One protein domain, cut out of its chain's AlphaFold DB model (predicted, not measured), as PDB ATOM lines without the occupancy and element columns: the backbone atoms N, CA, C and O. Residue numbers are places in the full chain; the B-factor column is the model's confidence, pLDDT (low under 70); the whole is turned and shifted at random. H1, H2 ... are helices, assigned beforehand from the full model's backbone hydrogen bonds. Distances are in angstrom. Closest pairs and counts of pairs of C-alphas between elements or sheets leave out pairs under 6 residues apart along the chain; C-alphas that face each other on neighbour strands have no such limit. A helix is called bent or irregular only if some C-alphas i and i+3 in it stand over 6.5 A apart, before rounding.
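What this domain is: This is residues 137 to 226 and 267 to 279 of the 279 residues of an uncharacterized protein of Candidatus Poribacteria bacterium (UniProt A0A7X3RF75). H3 and the long helix H4 make a narrow V, joined at its tip by a tight link; H1 runs along one side of this V and touches both, and the short H5 packs between H3 and H4 where the V has opened. H2 turns off at the other end of H3, about perpendicular to it, and the last residues of H4, 219 to 226, stick out free. The printed part has 103 residues with five named helices, H1 to H5 in chain order, and no named strand: the class is all helix. It is only just compact, close to loose, with a radius of gyration of the C-alphas of 15.4 A, and its elongated outline spans 50 by 30 by 23 A.

Where its parts are: Find C-alpha 193 at (281.377, 221.189, 203.761); from there H4, residues 193 to 226, runs 50.6 A to C-alpha 226 at (318.548, 187.918, 195.405). H4 is neither bent nor irregular, but only just: C-alphas 194 and 197 are 6.4 A apart. Before it comes H3, residues 171 to 190, 29.1 A long. H1, residues 140 to 151, begins at C-alpha 140, (290.227, 215.998, 212.064), and is 16.7 A long. H2, residues 160 to 169, measures 14.4 A, and H5, residues 270 to 278, measures 12.7 A.

How they stand to each other: H1, H3 and H4 form an up-and-down bundle, each running against the one before it. Look at Leu 188 and Arg 196, the closest C-alphas of H3 and H4, 6.0 A apart: these helices are close but not clearly touching, at a shallow tilt of 22 degrees. H4 touches H1 with residues 200 to 211 alone, closest at the C-alphas of Val 151 and Ser 211, 6.9 A, at a shallow tilt of 21 degrees, the same way. H1 touches H3 with residues 140 to 144 alone, at a steep tilt of 42 degrees; the closest C-alphas, of Ile 140 and Ala 185, are 5.5 A apart. H3 touches H5 with residues 173 to 177 alone, closest at the C-alphas of Gln 173 and Tyr 271, 5.5 A. H4 and H5 only just touch, with 3 pairs of C-alphas within 8 A, the closest those of Ser 211 and Ile 273, 7.6 A. H2 is near H3 and H5, and apart from H4. Each O i to N i+4 pair is within hydrogen-bond range in H1, H2 and H3; in H4 27 of 30 are, in H5 4 of 5.

The domain as a whole: The two C-alphas farthest apart, of Pro 192 and Ser 226, are 51.5 A apart. Residues 227 to 266 are not printed, and C-alphas 226 and 267 stand 26.9 A apart across this cut. Of the links that are printed whole, H2 to H3 and H3 to H4 are tight and H1 to H2 is short. The mean pLDDT of the printed part is 75.0; look for values under 70 at residues 217 to 226 and 272 to 279, among others.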
ATOM      1  N   SER A 137     281.351 215.800 207.667       65.25
ATOM      2  CA  SER A 137     282.427 214.852 207.390       65.25
ATOM      3  C   SER A 137     283.322 215.380 206.262       65.25
ATOM      4  O   SER A 137     282.800 215.951 205.300       65.25
ATOM      5  N   PRO A 138     284.648 215.171 206.330       71.88
ATOM      6  CA  PRO A 138     285.415 214.486 207.373       71.88
ATOM      7  C   PRO A 138     285.905 215.435 208.482       71.88
ATOM      8  O   PRO A 138     286.227 216.599 208.244       71.88
ATOM      9  N   THR A 139     286.003 214.917 209.708       73.94
ATOM     10  CA  THR A 139     286.578 215.617 210.870       73.94
ATOM     11  C   THR A 139     288.094 215.413 210.963       73.94
ATOM     12  O   THR A 139     288.658 214.534 210.318       73.94
ATOM     13  N   ILE A 140     288.780 216.175 211.825       71.00
ATOM     14  CA  ILE A 140     290.227 215.998 212.064       71.00
ATOM     15  C   ILE A 140     290.558 214.570 212.526       71.00
ATOM     16  O   ILE A 140     291.569 214.004 212.112       71.00
ATOM     17  N   GLY A 141     289.698 213.970 213.357       71.06
ATOM     18  CA  GLY A 141     289.867 212.585 213.801       71.06
ATOM     19  C   GLY A 141     289.805 211.586 212.647       71.06
ATOM     20  O   GLY A 141     290.559 210.614 212.643       71.06
ATOM     21  N   ASP A 142     288.984 211.865 211.632       74.25
ATOM     22  CA  ASP A 142     288.860 211.022 210.438       74.25
ATOM     23  C   ASP A 142     290.115 211.060 209.577       74.25
ATOM     24  O   ASP A 142     290.521 210.032 209.045       74.25
ATOM     25  N   ILE A 143     290.769 212.222 209.500       75.81
ATOM     26  CA  ILE A 143     292.056 212.380 208.815       75.81
ATOM     27  C   ILE A 143     293.108 211.501 209.471       75.81
ATOM     28  O   ILE A 143     293.737 210.687 208.807       75.81
ATOM     29  N   VAL A 144     293.288 211.643 210.785       73.81
ATOM     30  CA  VAL A 144     294.313 210.886 211.511       73.81
ATOM     31  C   VAL A 144     294.020 209.390 211.442       73.81
ATOM     32  O   VAL A 144     294.927 208.607 211.178       73.81
ATOM     33  N   SER A 145     292.761 208.994 211.642       74.62
ATOM     34  CA  SER A 145     292.359 207.585 211.595       74.62
ATOM     35  C   SER A 145     292.573 206.985 210.207       74.62
ATOM     36  O   SER A 145     293.066 205.865 210.101       74.62
ATOM     37  N   PHE A 146     292.250 207.726 209.144       77.12
ATOM     38  CA  PHE A 146     292.477 207.274 207.776       77.12
ATOM     39  C   PHE A 146     293.965 207.182 207.438       77.12
ATOM     40  O   PHE A 146     294.401 206.136 206.959       77.12
ATOM     41  N   ASP A 147     294.748 208.235 207.705       76.19
ATOM     42  CA  ASP A 147     296.190 208.211 207.465       76.19
ATOM     43  C   ASP A 147     296.792 207.000 208.202       76.19
ATOM     44  O   ASP A 147     297.530 206.217 207.614       76.19
ATOM     45  N   MET A 148     296.398 206.751 209.454       73.19
ATOM     46  CA  MET A 148     296.855 205.570 210.192       73.19
ATOM     47  C   MET A 148     296.362 204.238 209.620       73.19
ATOM     48  O   MET A 148     297.112 203.270 209.667       73.19
ATOM     49  N   ALA A 149     295.168 204.153 209.042       72.25
ATOM     50  CA  ALA A 149     294.700 202.921 208.407       72.25
ATOM     51  C   ALA A 149     295.451 202.602 207.099       72.25
ATOM     52  O   ALA A 149     295.741 201.439 206.823       72.25
ATOM     53  N   GLU A 150     295.778 203.619 206.297       71.56
ATOM     54  CA  GLU A 150     296.419 203.431 204.987       71.56
ATOM     55  C   GLU A 150     297.932 203.181 205.107       71.56
ATOM     56  O   GLU A 150     298.492 202.344 204.391       71.56
ATOM     57  N   VAL A 151     298.607 203.888 206.023       68.62
ATOM     58  CA  VAL A 151     300.075 203.830 206.168       68.62
ATOM     59  C   VAL A 151     300.567 203.311 207.521       68.62
ATOM     60  O   VAL A 151     301.771 203.123 207.680       68.62
ATOM     61  N   GLY A 152     299.679 203.045 208.479       66.81
ATOM     62  CA  GLY A 152     300.050 202.507 209.788       66.81
ATOM     63  C   GLY A 152     300.596 201.080 209.747       66.81
ATOM     64  O   GLY A 152     300.450 200.328 208.779       66.81
ATOM     65  N   VAL A 153     301.262 200.727 210.842       68.44
ATOM     66  CA  VAL A 153     301.961 199.459 211.052       68.44
ATOM     67  C   VAL A 153     301.521 198.908 212.392       68.44
ATOM     68  O   VAL A 153     301.417 199.667 213.356       68.44
ATOM     69  N   ASP A 154     301.276 197.602 212.453       69.69
ATOM     70  CA  ASP A 154     301.092 196.938 213.735       69.69
ATOM     71  C   ASP A 154     302.449 196.822 214.438       69.69
ATOM     72  O   ASP A 154     303.313 196.053 214.028       69.69
ATOM     73  N   LEU A 155     302.638 197.640 215.471       73.31
ATOM     74  CA  LEU A 155     303.841 197.643 216.301       73.31
ATOM     75  C   LEU A 155     303.667 196.801 217.573       73.31
ATOM     76  O   LEU A 155     304.565 196.786 218.408       73.31
ATOM     77  N   GLY A 156     302.534 196.109 217.750       74.75
ATOM     78  CA  GLY A 156     302.266 195.276 218.925       74.75
ATOM     79  C   GLY A 156     303.349 194.226 219.229       74.75
ATOM     80  O   GLY A 156     303.673 194.037 220.402       74.75
ATOM     81  N   PRO A 157     303.955 193.572 218.219       77.56
ATOM     82  CA  PRO A 157     305.046 192.617 218.431       77.56
ATOM     83  C   PRO A 157     306.410 193.245 218.765       77.56
ATOM     84  O   PRO A 157     307.353 192.510 219.058       77.56
ATOM     85  N   VAL A 158     306.546 194.571 218.680       70.31
ATOM     86  CA  VAL A 158     307.840 195.263 218.677       70.31
ATOM     87  C   VAL A 158     308.193 195.787 220.067       70.31
ATOM     88  O   VAL A 158     307.377 196.484 220.680       70.31
ATOM     89  N   PRO A 159     309.418 195.542 220.564       81.00
ATOM     90  CA  PRO A 159     309.899 196.170 221.787       81.00
ATOM     91  C   PRO A 159     309.851 197.705 221.714       81.00
ATOM     92  O   PRO A 159     310.232 198.326 220.721       81.00
ATOM     93  N   MET A 160     309.376 198.347 222.784       81.19
ATOM     94  CA  MET A 160     309.179 199.804 222.811       81.19
ATOM     95  C   MET A 160     310.484 200.581 222.582       81.19
ATOM     96  O   MET A 160     310.476 201.637 221.955       81.19
ATOM     97  N   ASP A 161     311.609 200.077 223.075       83.50
ATOM     98  CA  ASP A 161     312.937 200.652 222.866       83.50
ATOM     99  C   ASP A 161     313.332 200.687 221.386       83.50
ATOM    100  O   ASP A 161     313.837 201.710 220.922       83.50
ATOM    101  N   GLU A 162     313.008 199.647 220.615       78.12
ATOM    102  CA  GLU A 162     313.239 199.627 219.167       78.12
ATOM    103  C   GLU A 162     312.357 200.647 218.432       78.12
ATOM    104  O   GLU A 162     312.829 201.341 217.526       78.12
ATOM    105  N   VAL A 163     311.096 200.804 218.854       78.75
ATOM    106  CA  VAL A 163     310.191 201.837 218.317       78.75
ATOM    107  C   VAL A 163     310.737 203.241 218.602       78.75
ATOM    108  O   VAL A 163     310.695 204.122 217.735       78.75
ATOM    109  N   LEU A 164     311.264 203.469 219.808       83.88
ATOM    110  CA  LEU A 164     311.828 204.758 220.210       83.88
ATOM    111  C   LEU A 164     313.145 205.071 219.482       83.88
ATOM    112  O   LEU A 164     313.306 206.199 219.010       83.88
ATOM    113  N   ASP A 165     314.041 204.092 219.335       80.50
ATOM    114  CA  ASP A 165     315.280 204.221 218.553       80.50
ATOM    115  C   ASP A 165     314.969 204.529 217.081       80.50
ATOM    116  O   ASP A 165     315.490 205.489 216.505       80.50
ATOM    117  N   PHE A 166     314.025 203.794 216.486       77.94
ATOM    118  CA  PHE A 166     313.571 204.049 215.121       77.94
ATOM    119  C   PHE A 166     313.028 205.478 214.957       77.94
ATOM    120  O   PHE A 166     313.396 206.202 214.025       77.94
ATOM    121  N   ARG A 167     312.191 205.930 215.899       81.56
ATOM    122  CA  ARG A 167     311.675 207.303 215.908       81.56
ATOM    123  C   ARG A 167     312.795 208.338 215.998       81.56
ATOM    124  O   ARG A 167     312.685 209.389 215.365       81.56
ATOM    125  N   GLN A 168     313.846 208.077 216.771       84.31
ATOM    126  CA  GLN A 168     314.986 208.983 216.898       84.31
ATOM    127  C   GLN A 168     315.771 209.086 215.582       84.31
ATOM    128  O   GLN A 168     316.083 210.194 215.144       84.31
ATOM    129  N   GLN A 169     316.014 207.956 214.913       82.19
ATOM    130  CA  GLN A 169     316.733 207.893 213.633       82.19
ATOM    131  C   GLN A 169     315.982 208.597 212.493       82.19
ATOM    132  O   GLN A 169     316.601 209.217 211.628       82.19
ATOM    133  N   HIS A 170     314.646 208.568 212.521       81.56
ATOM    134  CA  HIS A 170     313.784 209.169 211.496       81.56
ATOM    135  C   HIS A 170     312.981 210.379 212.000       81.56
ATOM    136  O   HIS A 170     311.904 210.700 211.484       81.56
ATOM    137  N   TYR A 171     313.501 211.078 213.016       85.31
ATOM    138  CA  TYR A 171     312.792 212.166 213.695       85.31
ATOM    139  C   TYR A 171     312.314 213.263 212.736       85.31
ATOM    140  O   TYR A 171     311.212 213.792 212.893       85.31
ATOM    141  N   ARG A 172     313.127 213.602 211.726       86.44
ATOM    142  CA  ARG A 172     312.792 214.643 210.747       86.44
ATOM    143  C   ARG A 172     311.571 214.252 209.918       86.44
ATOM    144  O   ARG A 172     310.620 215.023 209.866       86.44
ATOM    145  N   GLN A 173     311.566 213.048 209.350       82.12
ATOM    146  CA  GLN A 173     310.456 212.538 208.546       82.12
ATOM    147  C   GLN A 173     309.174 212.438 209.379       82.12
ATOM    148  O   GLN A 173     308.114 212.867 208.937       82.12
ATOM    149  N   HIS A 174     309.281 211.956 210.621       80.75
ATOM    150  CA  HIS A 174     308.160 211.922 211.560       80.75
ATOM    151  C   HIS A 174     307.592 213.322 211.844       80.75
ATOM    152  O   HIS A 174     306.376 213.523 211.848       80.75
ATOM    153  N   ARG A 175     308.463 214.313 212.067       85.62
ATOM    154  CA  ARG A 175     308.049 215.701 212.295       85.62
ATOM    155  C   ARG A 175     307.357 216.288 211.065       85.62
ATOM    156  O   ARG A 175     306.326 216.941 211.216       85.62
ATOM    157  N   ASP A 176     307.903 216.038 209.879       85.88
ATOM    158  CA  ASP A 176     307.353 216.522 208.613       85.88
ATOM    159  C   ASP A 176     305.984 215.873 208.327       85.88
ATOM    160  O   ASP A 176     305.049 216.567 207.926       85.88
ATOM    161  N   TYR A 177     305.817 214.582 208.641       83.81
ATOM    162  CA  TYR A 177     304.524 213.891 208.599       83.81
ATOM    163  C   TYR A 177     303.487 214.539 209.526       83.81
ATOM    164  O   TYR A 177     302.417 214.939 209.071       83.81
ATOM    165  N   ILE A 178     303.811 214.714 210.814       81.19
ATOM    166  CA  ILE A 178     302.894 215.347 211.779       81.19
ATOM    167  C   ILE A 178     302.511 216.757 211.318       81.19
ATOM    168  O   ILE A 178     301.356 217.168 211.455       81.19
ATOM    169  N   GLN A 179     303.472 217.518 210.790       87.31
ATOM    170  CA  GLN A 179     303.209 218.862 210.291       87.31
ATOM    171  C   GLN A 179     302.280 218.842 209.070       87.31
ATOM    172  O   GLN A 179     301.368 219.663 209.010       87.31
ATOM    173  N   SER A 180     302.468 217.894 208.147       88.38
ATOM    174  CA  SER A 180     301.592 217.674 206.988       88.38
ATOM    175  C   SER A 180     300.148 217.397 207.422       88.38
ATOM    176  O   SER A 180     299.238 218.118 207.015       88.38
ATOM    177  N   VAL A 181     299.945 216.459 208.357       84.69
ATOM    178  CA  VAL A 181     298.614 216.132 208.906       84.69
ATOM    179  C   VAL A 181     297.962 217.353 209.561       84.69
ATOM    180  O   VAL A 181     296.792 217.645 209.321       84.69
ATOM    181  N   ARG A 182     298.716 218.114 210.366       85.25
ATOM    182  CA  ARG A 182     298.205 219.334 211.016       85.25
ATOM    183  C   ARG A 182     297.835 220.420 210.012       85.25
ATOM    184  O   ARG A 182     296.833 221.101 210.213       85.25
ATOM    185  N   ASN A 183     298.642 220.610 208.972       89.75
ATOM    186  CA  ASN A 183     298.366 221.593 207.930       89.75
ATOM    187  C   ASN A 183     297.097 221.219 207.164       89.75
ATOM    188  O   ASN A 183     296.226 222.068 207.006       89.75
ATOM    189  N   PHE A 184     296.955 219.948 206.791       89.94
ATOM    190  CA  PHE A 184     295.769 219.451 206.103       89.94
ATOM    191  C   PHE A 184     294.503 219.561 206.966       89.94
ATOM    192  O   PHE A 184     293.461 220.011 206.498       89.94
ATOM    193  N   ALA A 185     294.599 219.254 208.263       85.25
ATOM    194  CA  ALA A 185     293.500 219.449 209.207       85.25
ATOM    195  C   ALA A 185     293.053 220.921 209.305       85.25
ATOM    196  O   ALA A 185     291.854 221.205 209.349       85.25
ATOM    197  N   ARG A 186     294.005 221.867 209.314       85.12
ATOM    198  CA  ARG A 186     293.699 223.308 209.280       85.12
ATOM    199  C   ARG A 186     293.074 223.721 207.951       85.12
ATOM    200  O   ARG A 186     292.097 224.461 207.972       85.12
ATOM    201  N   GLU A 187     293.602 223.237 206.828       90.06
ATOM    202  CA  GLU A 187     293.044 223.498 205.498       90.06
ATOM    203  C   GLU A 187     291.581 223.043 205.436       90.06
ATOM    204  O   GLU A 187     290.704 223.859 205.169       90.06
ATOM    205  N   LEU A 188     291.290 221.794 205.811       86.88
ATOM    206  CA  LEU A 188     289.922 221.271 205.823       86.88
ATOM    207  C   LEU A 188     288.974 222.065 206.727       86.88
ATOM    208  O   LEU A 188     287.800 222.217 206.391       86.88
ATOM    209  N   SER A 189     289.461 222.606 207.848       82.19
ATOM    210  CA  SER A 189     288.626 223.417 208.744       82.19
ATOM    211  C   SER A 189     288.130 224.719 208.101       82.19
ATOM    212  O   SER A 189     287.047 225.186 208.452       82.19
ATOM    213  N   GLY A 190     288.883 225.272 207.142       85.38
ATOM    214  CA  GLY A 190     288.532 226.499 206.421       85.38
ATOM    215  C   GLY A 190     287.710 226.281 205.147       85.38
ATOM    216  O   GLY A 190     287.226 227.252 204.574       85.38
ATOM    217  N   ILE A 191     287.549 225.032 204.700       88.00
ATOM    218  CA  ILE A 191     286.877 224.689 203.441       88.00
ATOM    219  C   ILE A 191     285.372 224.437 203.678       88.00
ATOM    220  O   ILE A 191     285.012 223.856 204.715       88.00
ATOM    221  N   PRO A 192     284.483 224.847 202.748       86.69
ATOM    222  CA  PRO A 192     283.055 224.514 202.770       86.69
ATOM    223  C   PRO A 192     282.779 223.004 202.824       86.69
ATOM    224  O   PRO A 192     283.538 222.193 202.299       86.69
ATOM    225  N   SER A 193     281.689 222.602 203.480       79.69
ATOM    226  CA  SER A 193     281.377 221.189 203.761       79.69
ATOM    227  C   SER A 193     281.316 220.284 202.529       79.69
ATOM    228  O   SER A 193     281.695 219.119 202.601       79.69
ATOM    229  N   ASP A 194     280.826 220.813 201.415       83.25
ATOM    230  CA  ASP A 194     280.693 220.142 200.124       83.25
ATOM    231  C   ASP A 194     282.053 219.863 199.466       83.25
ATOM    232  O   ASP A 194     282.266 218.784 198.911       83.25
ATOM    233  N   GLU A 195     283.012 220.775 199.612       87.56
ATOM    234  CA  GLU A 195     284.366 220.629 199.068       87.56
ATOM    235  C   GLU A 195     285.288 219.764 199.947       87.56
ATOM    236  O   GLU A 195     286.241 219.150 199.451       87.56
ATOM    237  N   ARG A 196     285.003 219.655 201.254       86.94
ATOM    238  CA  ARG A 196     285.822 218.866 202.196       86.94
ATOM    239  C   ARG A 196     285.953 217.406 201.791       86.94
ATOM    240  O   ARG A 196     287.034 216.834 201.920       86.94
ATOM    241  N   LYS A 197     284.867 216.800 201.308       84.56
ATOM    242  CA  LYS A 197     284.865 215.393 200.893       84.56
ATOM    243  C   LYS A 197     285.812 215.162 199.716       84.56
ATOM    244  O   LYS A 197     286.607 214.232 199.763       84.56
ATOM    245  N   VAL A 198     285.787 216.050 198.724       89.31
ATOM    246  CA  VAL A 198     286.659 215.970 197.542       89.31
ATOM    247  C   VAL A 198     288.127 216.110 197.945       89.31
ATOM    248  O   VAL A 198     288.963 215.308 197.543       89.31
ATOM    249  N   LYS A 199     288.447 217.090 198.795       90.12
ATOM    250  CA  LYS A 199     289.809 217.283 199.320       90.12
ATOM    251  C   LYS A 199     290.300 216.097 200.137       90.12
ATOM    252  O   LYS A 199     291.471 215.731 200.067       90.12
ATOM    253  N   PHE A 200     289.406 215.489 200.905       87.81
ATOM    254  CA  PHE A 200     289.712 214.276 201.639       87.81
ATOM    255  C   PHE A 200     289.982 213.101 200.706       87.81
ATOM    256  O   PHE A 200     291.009 212.457 200.860       87.81
ATOM    257  N   GLU A 201     289.141 212.858 199.703       87.81
ATOM    258  CA  GLU A 201     289.359 211.803 198.705       87.81
ATOM    259  C   GLU A 201     290.692 211.981 197.961       87.81
ATOM    260  O   GLU A 201     291.461 211.028 197.866       87.81
ATOM    261  N   GLN A 202     291.034 213.207 197.552       90.38
ATOM    262  CA  GLN A 202     292.343 213.518 196.954       90.38
ATOM    263  C   GLN A 202     293.497 213.133 197.879       90.38
ATOM    264  O   GLN A 202     294.446 212.471 197.466       90.38
ATOM    265  N   ARG A 203     293.388 213.479 199.163       89.25
ATOM    266  CA  ARG A 203     294.372 213.093 200.172       89.25
ATOM    267  C   ARG A 203     294.504 211.574 200.306       89.25
ATOM    268  O   ARG A 203     295.612 211.058 200.462       89.25
ATOM    269  N   GLN A 204     293.389 210.847 200.243       85.50
ATOM    270  CA  GLN A 204     293.413 209.385 200.272       85.50
ATOM    271  C   GLN A 204     294.138 208.809 199.052       85.50
ATOM    272  O   GLN A 204     294.907 207.855 199.185       85.50
ATOM    273  N   GLU A 205     293.904 209.377 197.872       86.81
ATOM    274  CA  GLU A 205     294.572 208.978 196.633       86.81
ATOM    275  C   GLU A 205     296.074 209.271 196.670       86.81
ATOM    276  O   GLU A 205     296.862 208.393 196.321       86.81
ATOM    277  N   GLU A 206     296.482 210.442 197.170       85.25
ATOM    278  CA  GLU A 206     297.891 210.791 197.392       85.25
ATOM    279  C   GLU A 206     298.579 209.757 198.288       85.25
ATOM    280  O   GLU A 206     299.620 209.207 197.932       85.25
ATOM    281  N   LEU A 207     297.978 209.428 199.435       82.94
ATOM    282  CA  LEU A 207     298.542 208.453 200.371       82.94
ATOM    283  C   LEU A 207     298.647 207.053 199.765       82.94
ATOM    284  O   LEU A 207     299.666 206.385 199.949       82.94
ATOM    285  N   LYS A 208     297.639 206.625 198.999       79.50
ATOM    286  CA  LYS A 208     297.676 205.359 198.252       79.50
ATOM    287  C   LYS A 208     298.768 205.358 197.186       79.50
ATOM    288  O   LYS A 208     299.466 204.356 197.031       79.50
ATOM    289  N   ALA A 209     298.939 206.461 196.460       80.12
ATOM    290  CA  ALA A 209     299.981 206.601 195.450       80.12
ATOM    291  C   ALA A 209     301.375 206.531 196.089       80.12
ATOM    292  O   ALA A 209     302.194 205.712 195.668       80.12
ATOM    293  N   HIS A 210     301.609 207.284 197.168       77.12
ATOM    294  CA  HIS A 210     302.858 207.236 197.929       77.12
ATOM    295  C   HIS A 210     303.124 205.836 198.495       77.12
ATOM    296  O   HIS A 210     304.234 205.311 198.372       77.12
ATOM    297  N   SER A 211     302.108 205.180 199.070       70.31
ATOM    298  CA  SER A 211     302.256 203.826 199.610       70.31
ATOM    299  C   SER A 211     302.589 202.811 198.508       70.31
ATOM    300  O   SER A 211     303.440 201.935 198.703       70.31
ATOM    301  N   HIS A 212     301.986 202.950 197.325       74.31
ATOM    302  CA  HIS A 212     302.257 202.116 196.159       74.31
ATOM    303  C   HIS A 212     303.661 202.345 195.581       74.31
ATOM    304  O   HIS A 212     304.392 201.375 195.350       74.31
ATOM    305  N   ASP A 213     304.065 203.598 195.368       73.00
ATOM    306  CA  ASP A 213     305.374 203.941 194.810       73.00
ATOM    307  C   ASP A 213     306.510 203.490 195.717       73.00
ATOM    308  O   ASP A 213     307.465 202.863 195.245       73.00
ATOM    309  N   LEU A 214     306.361 203.685 197.025       65.69
ATOM    310  CA  LEU A 214     307.315 203.181 198.001       65.69
ATOM    311  C   LEU A 214     307.376 201.648 197.959       65.69
ATOM    312  O   LEU A 214     308.460 201.094 197.773       65.69
ATOM    313  N   ARG A 215     306.239 200.931 198.007       68.44
ATOM    314  CA  ARG A 215     306.214 199.455 197.857       68.44
ATOM    315  C   ARG A 215     306.903 198.990 196.570       68.44
ATOM    316  O   ARG A 215     307.578 197.960 196.581       68.44
ATOM    317  N   ARG A 216     306.757 199.727 195.465       71.19
ATOM    318  CA  ARG A 216     307.410 199.430 194.181       71.19
ATOM    319  C   ARG A 216     308.926 199.615 194.250       71.19
ATOM    320  O   ARG A 216     309.645 198.732 193.781       71.19
ATOM    321  N   VAL A 217     309.410 200.715 194.830       65.38
ATOM    322  CA  VAL A 217     310.849 200.962 195.047       65.38
ATOM    323  C   VAL A 217     311.456 199.848 195.903       65.38
ATOM    324  O   VAL A 217     312.469 199.263 195.525       65.38
ATOM    325  N   TYR A 218     310.780 199.466 196.986       59.97
ATOM    326  CA  TYR A 218     311.256 198.417 197.888       59.97
ATOM    327  C   TYR A 218     311.224 197.012 197.277       59.97
ATOM    328  O   TYR A 218     312.158 196.236 197.450       59.97
ATOM    329  N   ARG A 219     310.195 196.666 196.494       66.75
ATOM    330  CA  ARG A 219     310.194 195.387 195.760       66.75
ATOM    331  C   ARG A 219     311.367 195.291 194.785       66.75
ATOM    332  O   ARG A 219     311.938 194.216 194.635       66.75
ATOM    333  N   ARG A 220     311.748 196.398 194.137       60.50
ATOM    334  CA  ARG A 220     312.890 196.434 193.209       60.50
ATOM    335  C   ARG A 220     314.233 196.293 193.927       60.50
ATOM    336  O   ARG A 220     315.096 195.579 193.416       60.50
ATOM    337  N   SER A 221     314.394 196.897 195.105       52.56
ATOM    338  CA  SER A 221     315.605 196.713 195.919       52.56
ATOM    339  C   SER A 221     315.715 195.291 196.485       52.56
ATOM    340  O   SER A 221     316.813 194.754 196.586       52.56
ATOM    341  N   TRP A 222     314.591 194.622 196.762       45.16
ATOM    342  CA  TRP A 222     314.589 193.213 197.178       45.16
ATOM    343  C   TRP A 222     314.783 192.213 196.032       45.16
ATOM    344  O   TRP A 222     315.397 191.170 196.236       45.16
ATOM    345  N   GLN A 223     314.337 192.517 194.809       47.47
ATOM    346  CA  GLN A 223     314.627 191.664 193.646       47.47
ATOM    347  C   GLN A 223     316.115 191.679 193.267       47.47
ATOM    348  O   GLN A 223     316.650 190.652 192.851       47.47
ATOM    349  N   THR A 224     316.808 192.801 193.478       46.41
ATOM    350  CA  THR A 224     318.273 192.892 193.338       46.41
ATOM    351  C   THR A 224     319.028 192.318 194.541       46.41
ATOM    352  O   THR A 224     320.167 191.890 194.387       46.41
ATOM    353  N   ALA A 225     318.378 192.182 195.701       41.28
ATOM    354  CA  ALA A 225     318.903 191.478 196.875       41.28
ATOM    355  C   ALA A 225     318.779 189.941 196.797       41.28
ATOM    356  O   ALA A 225     319.047 189.249 197.776       41.28
ATOM    357  N   SER A 226     318.445 189.369 195.636       41.72
ATOM    358  CA  SER A 226     318.548 187.918 195.405       41.72
ATOM    359  C   SER A 226     320.003 187.402 195.398       41.72
ATOM    360  O   SER A 226     320.231 186.194 195.471       41.72
ATOM    361  N   GLU A 267     309.963 211.689 201.030       61.84
ATOM    362  CA  GLU A 267     308.637 212.249 201.290       61.84
ATOM    363  C   GLU A 267     308.241 212.052 202.756       61.84
ATOM    364  O   GLU A 267     308.701 211.124 203.427       61.84
ATOM    365  N   CYS A 268     307.362 212.913 203.273       61.16
ATOM    366  CA  CYS A 268     306.959 212.892 204.682       61.16
ATOM    367  C   CYS A 268     306.361 211.541 205.142       61.16
ATOM    368  O   CYS A 268     306.532 211.176 206.301       61.16
ATOM    369  N   TYR A 269     305.771 210.732 204.251       63.66
ATOM    370  CA  TYR A 269     305.222 209.401 204.586       63.66
ATOM    371  C   TYR A 269     306.256 208.274 204.660       63.66
ATOM    372  O   TYR A 269     305.927 207.172 205.102       63.66
ATOM    373  N   SER A 270     307.508 208.534 204.274       66.19
ATOM    374  CA  SER A 270     308.584 207.537 204.341       66.19
ATOM    375  C   SER A 270     308.781 206.985 205.759       66.19
ATOM    376  O   SER A 270     309.052 205.798 205.912       66.19
ATOM    377  N   TYR A 271     308.546 207.806 206.790       70.81
ATOM    378  CA  TYR A 271     308.625 207.405 208.197       70.81
ATOM    379  C   TYR A 271     307.750 206.188 208.537       70.81
ATOM    380  O   TYR A 271     308.247 205.202 209.080       70.81
ATOM    381  N   LEU A 272     306.454 206.246 208.207       62.91
ATOM    382  CA  LEU A 272     305.481 205.222 208.606       62.91
ATOM    383  C   LEU A 272     305.731 203.888 207.896       62.91
ATOM    384  O   LEU A 272     305.567 202.823 208.480       62.91
ATOM    385  N   ILE A 273     306.211 203.938 206.656       61.97
ATOM    386  CA  ILE A 273     306.500 202.734 205.872       61.97
ATOM    387  C   ILE A 273     307.848 202.122 206.255       61.97
ATOM    388  O   ILE A 273     307.963 200.900 206.282       61.97
ATOM    389  N   SER A 274     308.858 202.927 206.594       61.00
ATOM    390  CA  SER A 274     310.121 202.400 207.121       61.00
ATOM    391  C   SER A 274     309.924 201.714 208.480       61.00
ATOM    392  O   SER A 274     310.582 200.709 208.743       61.00
ATOM    393  N   ALA A 275     308.957 202.164 209.292       56.66
ATOM    394  CA  ALA A 275     308.559 201.440 210.500       56.66
ATOM    395  C   ALA A 275     307.998 200.043 210.163       56.66
ATOM    396  O   ALA A 275     308.307 199.086 210.856       56.66
ATOM    397  N   LYS A 276     307.272 199.891 209.043       61.25
ATOM    398  CA  LYS A 276     306.690 198.613 208.566       61.25
ATOM    399  C   LYS A 276     307.714 197.559 208.153       61.25
ATOM    400  O   LYS A 276     307.360 196.427 207.867       61.25
ATOM    401  N   GLN A 277     308.952 197.970 207.928       54.38
ATOM    402  CA  GLN A 277     309.981 197.092 207.376       54.38
ATOM    403  C   GLN A 277     310.960 196.611 208.427       54.38
ATOM    404  O   GLN A 277     311.572 195.561 208.253       54.38
ATOM    405  N   ARG A 278     311.137 197.399 209.486       54.81
ATOM    406  CA  ARG A 278     311.976 197.008 210.611       54.81
ATOM    407  C   ARG A 278     311.266 195.992 211.515       54.81
ATOM    408  O   ARG A 278     311.949 195.319 212.280       54.81
ATOM    409  N   PHE A 279     309.944 195.875 211.379       48.50
ATOM    410  CA  PHE A 279     309.024 195.196 212.282       48.50
ATOM    411  C   PHE A 279     307.947 194.441 211.501       48.50
ATOM    412  O   PHE A 279     307.591 193.321 211.922       48.50
TER     413      PHE A 279